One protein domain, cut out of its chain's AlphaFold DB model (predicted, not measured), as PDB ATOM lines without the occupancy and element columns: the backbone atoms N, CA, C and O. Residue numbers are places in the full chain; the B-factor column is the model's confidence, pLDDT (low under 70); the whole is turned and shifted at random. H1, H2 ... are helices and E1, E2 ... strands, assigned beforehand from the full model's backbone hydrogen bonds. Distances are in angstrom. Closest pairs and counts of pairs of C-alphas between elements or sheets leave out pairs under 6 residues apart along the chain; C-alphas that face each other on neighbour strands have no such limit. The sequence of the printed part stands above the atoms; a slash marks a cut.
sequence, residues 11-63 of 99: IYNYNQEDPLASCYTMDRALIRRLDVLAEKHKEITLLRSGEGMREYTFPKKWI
ATOM      1  N   ILE A  11     -43.194 -33.920  17.346       95.75
ATOM      2  CA  ILE A  11     -44.561 -33.856  16.839       95.75
ATOM      3  C   ILE A  11     -44.679 -34.828  15.672       95.75
ATOM      4  O   ILE A  11     -43.987 -34.691  14.664       95.75
ATOM      5  N   TYR A  12     -45.594 -35.786  15.793       95.56
ATOM      6  CA  TYR A  12     -46.010 -36.631  14.678       95.56
ATOM      7  C   TYR A  12     -47.319 -36.094  14.101       95.56
ATOM      8  O   TYR A  12     -48.311 -35.993  14.824       95.56
ATOM      9  N   ASN A  13     -47.343 -35.790  12.805       95.31
ATOM     10  CA  ASN A  13     -48.576 -35.487  12.088       95.31
ATOM     11  C   ASN A  13     -49.077 -36.745  11.371       95.31
ATOM     12  O   ASN A  13     -48.361 -37.363  10.580       95.31
ATOM     13  N   TYR A  14     -50.325 -37.103  11.658       94.94
ATOM     14  CA  TYR A  14     -51.057 -38.192  11.024       94.94
ATOM     15  C   TYR A  14     -52.449 -37.670  10.651       94.94
ATOM     16  O   TYR A  14     -53.441 -37.939  11.327       94.94
ATOM     17  N   ASN A  15     -52.531 -36.874   9.590       92.69
ATOM     18  CA  ASN A  15     -53.820 -36.498   9.008       92.69
ATOM     19  C   ASN A  15     -54.423 -37.695   8.241       92.69
ATOM     20  O   ASN A  15     -53.722 -38.675   8.015       92.69
ATOM     21  N   GLN A  16     -55.711 -37.694   7.882       93.69
ATOM     22  CA  GLN A  16     -56.343 -38.844   7.198       93.69
ATOM     23  C   GLN A  16     -56.236 -38.795   5.667       93.69
ATOM     24  O   GLN A  16     -56.444 -39.820   5.025       93.69
ATOM     25  N   GLU A  17     -55.877 -37.649   5.100       93.88
ATOM     26  CA  GLU A  17     -55.847 -37.410   3.655       93.88
ATOM     27  C   GLU A  17     -54.519 -37.852   3.027       93.88
ATOM     28  O   GLU A  17     -54.502 -38.588   2.042       93.88
ATOM     29  N   ASP A  18     -53.399 -37.494   3.650       93.00
ATOM     30  CA  ASP A  18     -52.064 -37.804   3.156       93.00
ATOM     31  C   ASP A  18     -51.702 -39.273   3.395       93.00
ATOM     32  O   ASP A  18     -51.899 -39.799   4.488       93.00
ATOM     33  N   PRO A  19     -51.085 -39.978   2.440       92.44
ATOM     34  CA  PRO A  19     -50.659 -41.365   2.646       92.44
ATOM     35  C   PRO A  19     -49.455 -41.505   3.600       92.44
ATOM     36  O   PRO A  19     -49.211 -42.587   4.148       92.44
ATOM     37  N   LEU A  20     -48.697 -40.426   3.810       95.94
ATOM     38  CA  LEU A  20     -47.497 -40.389   4.645       95.94
ATOM     39  C   LEU A  20     -47.770 -39.656   5.961       95.94
ATOM     40  O   LEU A  20     -48.656 -38.813   6.051       95.94
ATOM     41  N   ALA A  21     -46.996 -39.995   6.987       96.62
ATOM     42  CA  ALA A  21     -46.926 -39.226   8.220       96.62
ATOM     43  C   ALA A  21     -45.685 -38.331   8.186       96.62
ATOM     44  O   ALA A  21     -44.672 -38.713   7.589       96.62
ATOM     45  N   SER A  22     -45.743 -37.182   8.861       96.25
ATOM     46  CA  SER A  22     -44.559 -36.360   9.119       96.25
ATOM     47  C   SER A  22     -44.149 -36.427  10.588       96.25
ATOM     48  O   SER A  22     -44.972 -36.653  11.478       96.25
ATOM     49  N   CYS A  23     -42.855 -36.274  10.844       96.81
ATOM     50  CA  CYS A  23     -42.278 -36.234  12.180       96.81
ATOM     51  C   CYS A  23     -41.312 -35.065  12.265       96.81
ATOM     52  O   CYS A  23     -40.243 -35.099  11.655       96.81
ATOM     53  N   TYR A  24     -41.692 -34.059  13.037       96.75
ATOM     54  CA  TYR A  24     -40.787 -33.024  13.499       96.75
ATOM     55  C   TYR A  24     -40.179 -33.470  14.825       96.75
ATOM     56  O   TYR A  24     -40.901 -33.915  15.716       96.75
ATOM     57  N   THR A  25     -38.866 -33.361  14.980       96.38
ATOM     58  CA  THR A  25     -38.211 -33.727  16.233       96.38
ATOM     59  C   THR A  25     -36.957 -32.907  16.487       96.38
ATOM     60  O   THR A  25     -36.165 -32.645  15.582       96.38
ATOM     61  N   MET A  26     -36.767 -32.536  17.750       95.12
ATOM     62  CA  MET A  26     -35.497 -32.056  18.293       95.12
ATOM     63  C   MET A  26     -34.803 -33.109  19.180       95.12
ATOM     64  O   MET A  26     -33.738 -32.854  19.745       95.12
ATOM     65  N   ASP A  27     -35.372 -34.314  19.315       94.69
ATOM     66  CA  ASP A  27     -34.762 -35.406  20.077       94.69
ATOM     67  C   ASP A  27     -33.560 -35.975  19.312       94.69
ATOM     68  O   ASP A  27     -33.684 -36.703  18.325       94.69
ATOM     69  N   ARG A  28     -32.359 -35.693  19.826       92.31
ATOM     70  CA  ARG A  28     -31.084 -36.131  19.241       92.31
ATOM     71  C   ARG A  28     -30.975 -37.652  19.099       92.31
ATOM     72  O   ARG A  28     -30.322 -38.126  18.168       92.31
ATOM     73  N   ALA A  29     -31.560 -38.428  20.011       93.81
ATOM     74  CA  ALA A  29     -31.521 -39.887  19.944       93.81
ATOM     75  C   ALA A  29     -32.466 -40.415  18.860       93.81
ATOM     76  O   ALA A  29     -32.095 -41.332  18.119       93.81
ATOM     77  N   LEU A  30     -33.656 -39.825  18.739       95.06
ATOM     78  CA  LEU A  30     -34.600 -40.151  17.675       95.06
ATOM     79  C   LEU A  30     -34.049 -39.754  16.301       95.06
ATOM     80  O   LEU A  30     -34.063 -40.584  15.396       95.06
ATOM     81  N   ILE A  31     -33.472 -38.556  16.176       95.62
ATOM     82  CA  ILE A  31     -32.789 -38.072  14.966       95.62
ATOM     83  C   ILE A  31     -31.757 -39.089  14.476       95.62
ATOM     84  O   ILE A  31     -31.842 -39.561  13.348       95.62
ATOM     85  N   ARG A  32     -30.827 -39.510  15.344       95.44
ATOM     86  CA  ARG A  32     -29.790 -40.492  14.977       95.44
ATOM     87  C   ARG A  32     -30.385 -41.801  14.459       95.44
ATOM     88  O   ARG A  32     -29.838 -42.403  13.543       95.44
ATOM     89  N   ARG A  33     -31.497 -42.261  15.043       95.62
ATOM     90  CA  ARG A  33     -32.184 -43.478  14.583       95.62
ATOM     91  C   ARG A  33     -32.847 -43.269  13.224       95.62
ATOM     92  O   ARG A  33     -32.716 -44.138  12.369       95.62
ATOM     93  N   LEU A  34     -33.553 -42.157  13.038       95.38
ATOM     94  CA  LEU A  34     -34.248 -41.849  11.788       95.38
ATOM     95  C   LEU A  34     -33.263 -41.597  10.641       95.38
ATOM     96  O   LEU A  34     -33.535 -42.033   9.530       95.38
ATOM     97  N   ASP A  35     -32.097 -41.013  10.915       95.19
ATOM     98  CA  ASP A  35     -31.013 -40.849   9.937       95.19
ATOM     99  C   ASP A  35     -30.509 -42.193   9.413       95.19
ATOM    100  O   ASP A  35     -30.513 -42.435   8.209       95.19
ATOM    101  N   VAL A  36     -30.175 -43.115  10.320       95.94
ATOM    102  CA  VAL A  36     -29.744 -44.472   9.944       95.94
ATOM    103  C   VAL A  36     -30.844 -45.215   9.181       95.94
ATOM    104  O   VAL A  36     -30.557 -46.028   8.301       95.94
ATOM    105  N   LEU A  37     -32.116 -44.972   9.511       95.12
ATOM    106  CA  LEU A  37     -33.238 -45.552   8.774       95.12
ATOM    107  C   LEU A  37     -33.393 -44.928   7.381       95.12
ATOM    108  O   LEU A  37     -33.666 -45.675   6.448       95.12
ATOM    109  N   ALA A  38     -33.176 -43.622   7.224       94.38
ATOM    110  CA  ALA A  38     -33.228 -42.915   5.938       94.38
ATOM    111  C   ALA A  38     -32.125 -43.348   4.979       94.38
ATOM    112  O   ALA A  38     -32.364 -43.466   3.781       94.38
ATOM    113  N   GLU A  39     -30.949 -43.689   5.499       94.62
ATOM    114  CA  GLU A  39     -29.878 -44.276   4.691       94.62
ATOM    115  C   GLU A  39     -30.238 -45.677   4.168       94.62
ATOM    116  O   GLU A  39     -29.862 -46.049   3.056       94.62
ATOM    117  N   LYS A  40     -30.971 -46.471   4.959       95.12
ATOM    118  CA  LYS A  40     -31.276 -47.880   4.646       95.12
ATOM    119  C   LYS A  40     -32.581 -48.079   3.883       95.12
ATOM    120  O   LYS A  40     -32.713 -49.051   3.141       95.12
ATOM    121  N   HIS A  41     -33.558 -47.203   4.086       93.00
ATOM    122  CA  HIS A  41     -34.915 -47.367   3.586       93.00
ATOM    123  C   HIS A  41     -35.358 -46.128   2.816       93.00
ATOM    124  O   HIS A  41     -35.539 -45.062   3.388       93.00
ATOM    125  N   LYS A  42     -35.665 -46.300   1.527       91.56
ATOM    126  CA  LYS A  42     -36.194 -45.221   0.674       91.56
ATOM    127  C   LYS A  42     -37.591 -44.734   1.085       91.56
ATOM    128  O   LYS A  42     -38.054 -43.718   0.588       91.56
ATOM    129  N   GLU A  43     -38.279 -45.483   1.949       92.69
ATOM    130  CA  GLU A  43     -39.601 -45.125   2.474       92.69
ATOM    131  C   GLU A  43     -39.545 -43.931   3.440       92.69
ATOM    132  O   GLU A  43     -40.547 -43.236   3.572       92.69
ATOM    133  N   ILE A  44     -38.409 -43.676   4.103       95.56
ATOM    134  CA  ILE A  44     -38.240 -42.513   4.981       95.56
ATOM    135  C   ILE A  44     -37.377 -41.450   4.310       95.56
ATOM    136  O   ILE A  44     -36.284 -41.724   3.824       95.56
ATOM    137  N   THR A  45     -37.885 -40.222   4.288       95.06
ATOM    138  CA  THR A  45     -37.250 -39.081   3.627       95.06
ATOM    139  C   THR A  45     -37.069 -37.939   4.616       95.06
ATOM    140  O   THR A  45     -38.005 -37.568   5.323       95.06
ATOM    141  N   LEU A  46     -35.866 -37.368   4.661       96.19
ATOM    142  CA  LEU A  46     -35.583 -36.135   5.391       96.19
ATOM    143  C   LEU A  46     -36.095 -34.944   4.569       96.19
ATOM    144  O   LEU A  46     -35.606 -34.705   3.468       96.19
ATOM    145  N   LEU A  47     -37.071 -34.206   5.097       94.44
ATOM    146  CA  LEU A  47     -37.617 -33.003   4.465       94.44
ATOM    147  C   LEU A  47     -36.850 -31.744   4.864       94.44
ATOM    148  O   LEU A  47     -36.582 -30.885   4.027       94.44
ATOM    149  N   ARG A  48     -36.519 -31.620   6.154       94.00
ATOM    150  CA  ARG A  48     -35.886 -30.422   6.707       94.00
ATOM    151  C   ARG A  48     -34.799 -30.792   7.696       94.00
ATOM    152  O   ARG A  48     -34.970 -31.673   8.534       94.00
ATOM    153  N   SER A  49     -33.704 -30.049   7.622       94.12
ATOM    154  CA  SER A  49     -32.571 -30.093   8.540       94.12
ATOM    155  C   SER A  49     -32.215 -28.662   8.931       94.12
ATOM    156  O   SER A  49     -32.303 -27.754   8.108       94.12
ATOM    157  N   GLY A  50     -31.847 -28.454  10.186       88.50
ATOM    158  CA  GLY A  50     -31.644 -27.143  10.793       88.50
ATOM    159  C   GLY A  50     -30.898 -27.295  12.111       88.50
ATOM    160  O   GLY A  50     -30.438 -28.389  12.442       88.50
ATOM    161  N   GLU A  51     -30.761 -26.211  12.871       84.69
ATOM    162  CA  GLU A  51     -29.991 -26.225  14.119       84.69
ATOM    163  C   GLU A  51     -30.690 -27.042  15.217       84.69
ATOM    164  O   GLU A  51     -31.461 -26.531  16.022       84.69
ATOM    165  N   GLY A  52     -30.414 -28.346  15.246       86.88
ATOM    166  CA  GLY A  52     -30.883 -29.267  16.285       86.88
ATOM    167  C   GLY A  52     -32.262 -29.880  16.042       86.88
ATOM    168  O   GLY A  52     -32.620 -30.813  16.756       86.88
ATOM    169  N   MET A  53     -32.991 -29.424  15.022       93.25
ATOM    170  CA  MET A  53     -34.261 -30.017  14.602       93.25
ATOM    171  C   MET A  53     -34.110 -30.806  13.304       93.25
ATOM    172  O   MET A  53     -33.210 -30.541  12.498       93.25
ATOM    173  N   ARG A  54     -34.997 -31.775  13.093       96.50
ATOM    174  CA  ARG A  54     -35.191 -32.443  11.806       96.50
ATOM    175  C   ARG A  54     -36.660 -32.741  11.566       96.50
ATOM    176  O   ARG A  54     -37.418 -32.989  12.501       96.50
ATOM    177  N   GLU A  55     -37.028 -32.746  10.295       97.06
ATOM    178  CA  GLU A  55     -38.364 -33.092   9.827       97.06
ATOM    179  C   GLU A  55     -38.268 -34.244   8.829       97.06
ATOM    180  O   GLU A  55     -37.556 -34.142   7.828       97.06
ATOM    181  N   TYR A  56     -38.981 -35.333   9.094       97.25
ATOM    182  CA  TYR A  56     -39.000 -36.533   8.261       97.25
ATOM    183  C   TYR A  56     -40.408 -36.831   7.763       97.25
ATOM    184  O   TYR A  56     -41.390 -36.477   8.413       97.25
ATOM    185  N   THR A  57     -40.499 -37.573   6.664       96.81
ATOM    186  CA  THR A  57     -41.727 -38.240   6.221       96.81
ATOM    187  C   THR A  57     -41.501 -39.724   6.041       96.81
ATOM    188  O   THR A  57     -40.423 -40.143   5.627       96.81
ATOM    189  N   PHE A  58     -42.506 -40.526   6.375       96.25
ATOM    190  CA  PHE A  58     -42.471 -41.980   6.218       96.25
ATOM    191  C   PHE A  58     -43.893 -42.563   6.205       96.25
ATOM    192  O   PHE A  58     -44.854 -41.881   6.575       96.25
ATOM    193  N   PRO A  59     -44.076 -43.831   5.791       95.69
ATOM    194  CA  PRO A  59     -45.387 -44.453   5.751       95.69
ATOM    195  C   PRO A  59     -46.024 -44.524   7.135       95.69
ATOM    196  O   PRO A  59     -45.414 -44.980   8.103       95.69
ATOM    197  N   LYS A  60     -47.311 -44.190   7.203       94.19
ATOM    198  CA  LYS A  60     -48.131 -44.239   8.422       94.19
ATOM    199  C   LYS A  60     -48.052 -45.564   9.192       94.19
ATOM    200  O   LYS A  60     -48.021 -45.564  10.418       94.19
ATOM    201  N   LYS A  61     -47.924 -46.689   8.475       92.50
ATOM    202  CA  LYS A  61     -47.747 -48.047   9.036       92.50
ATOM    203  C   LYS A  61     -46.529 -48.199   9.969       92.50
ATOM    204  O   LYS A  61     -46.442 -49.190  10.696       92.50
ATOM    205  N   TRP A  62     -45.570 -47.273   9.934       92.50
ATOM    206  CA  TRP A  62     -44.395 -47.292  10.811       92.50
ATOM    207  C   TRP A  62     -44.673 -46.690  12.192       92.50
ATOM    208  O   TRP A  62     -43.961 -47.012  13.144       92.50
ATOM    209  N   ILE A  63     -45.731 -45.886  12.335       92.06
ATOM    210  CA  ILE A  63     -46.167 -45.366  13.632       92.06
ATOM    211  C   ILE A  63     -47.003 -46.438  14.322       92.06
ATOM    212  O   ILE A  63     -48.063 -46.835  13.843       92.06
TER     213      ILE A  63
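This is residues 11 to 63 of the 99 residues of an uncharacterized protein of Oscillibacter sp. MM59 (UniProt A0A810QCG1). A small four-stranded sheet is covered on one face by a single helix, H1, which crosses slantwise over E4 and E3, and its other face is bare: two layers. The printed part has 53 residues, with four named strands and one named helix in the order E1, E2, H1, E3, E4. The sheet's order is E1, E2, E4, E3, antiparallel throughout, and the class is mixed, helices and strands. The whole is compact, with a radius of gyration of the C-alphas of 10.5 A and spans of 30 by 22 by 16 A.

E1, residues 11 to 13, and E2, residues 20 to 25, form a hairpin, with N 11 and O 24 2.8 A apart, within hydrogen-bond range. H1, residues 28 to 40, is on the sheet at a height of 9.3 A, with every O i to N i+4 pair within hydrogen-bond range. E3, residues 45 to 49, and E4, residues 54 to 59, form a second hairpin, with N 47 and O 55 at 2.8 A. E4 is also the antiparallel neighbour of E2, at 155 degrees, with N 23 and O 56 at 2.8 A. H1 lies over E4 and E3, and only just not over E2, on which 2 of its C-alphas fall; its line and that of E3 stand at 38 degrees on the local plane. The closest C-alphas of H1 and E3 are those of Ala 38 and Thr 45, 6.0 A apart. E2, H1 and E3 form a split strand-helix-strand unit, two strands running the same way with E4 between them, and its crossover is right-handed. The edge strands E1 and E3 are apart.

E1 begins at C-alpha 11 (-44.561, -33.856, 16.839) and is 6.4 A long. E2 is 16.3 A long, H1 18.7 A and E3 11.3 A. E4, 16.9 A long, ends at C-alpha 59 (-45.387, -44.453, 5.751).

The C-alphas farthest apart, those of Glu 17 and Glu 51, are 30.1 A apart. The printed part has no cut and no long link. The mean pLDDT of the printed part is 94.3, and no printed residue is under 70.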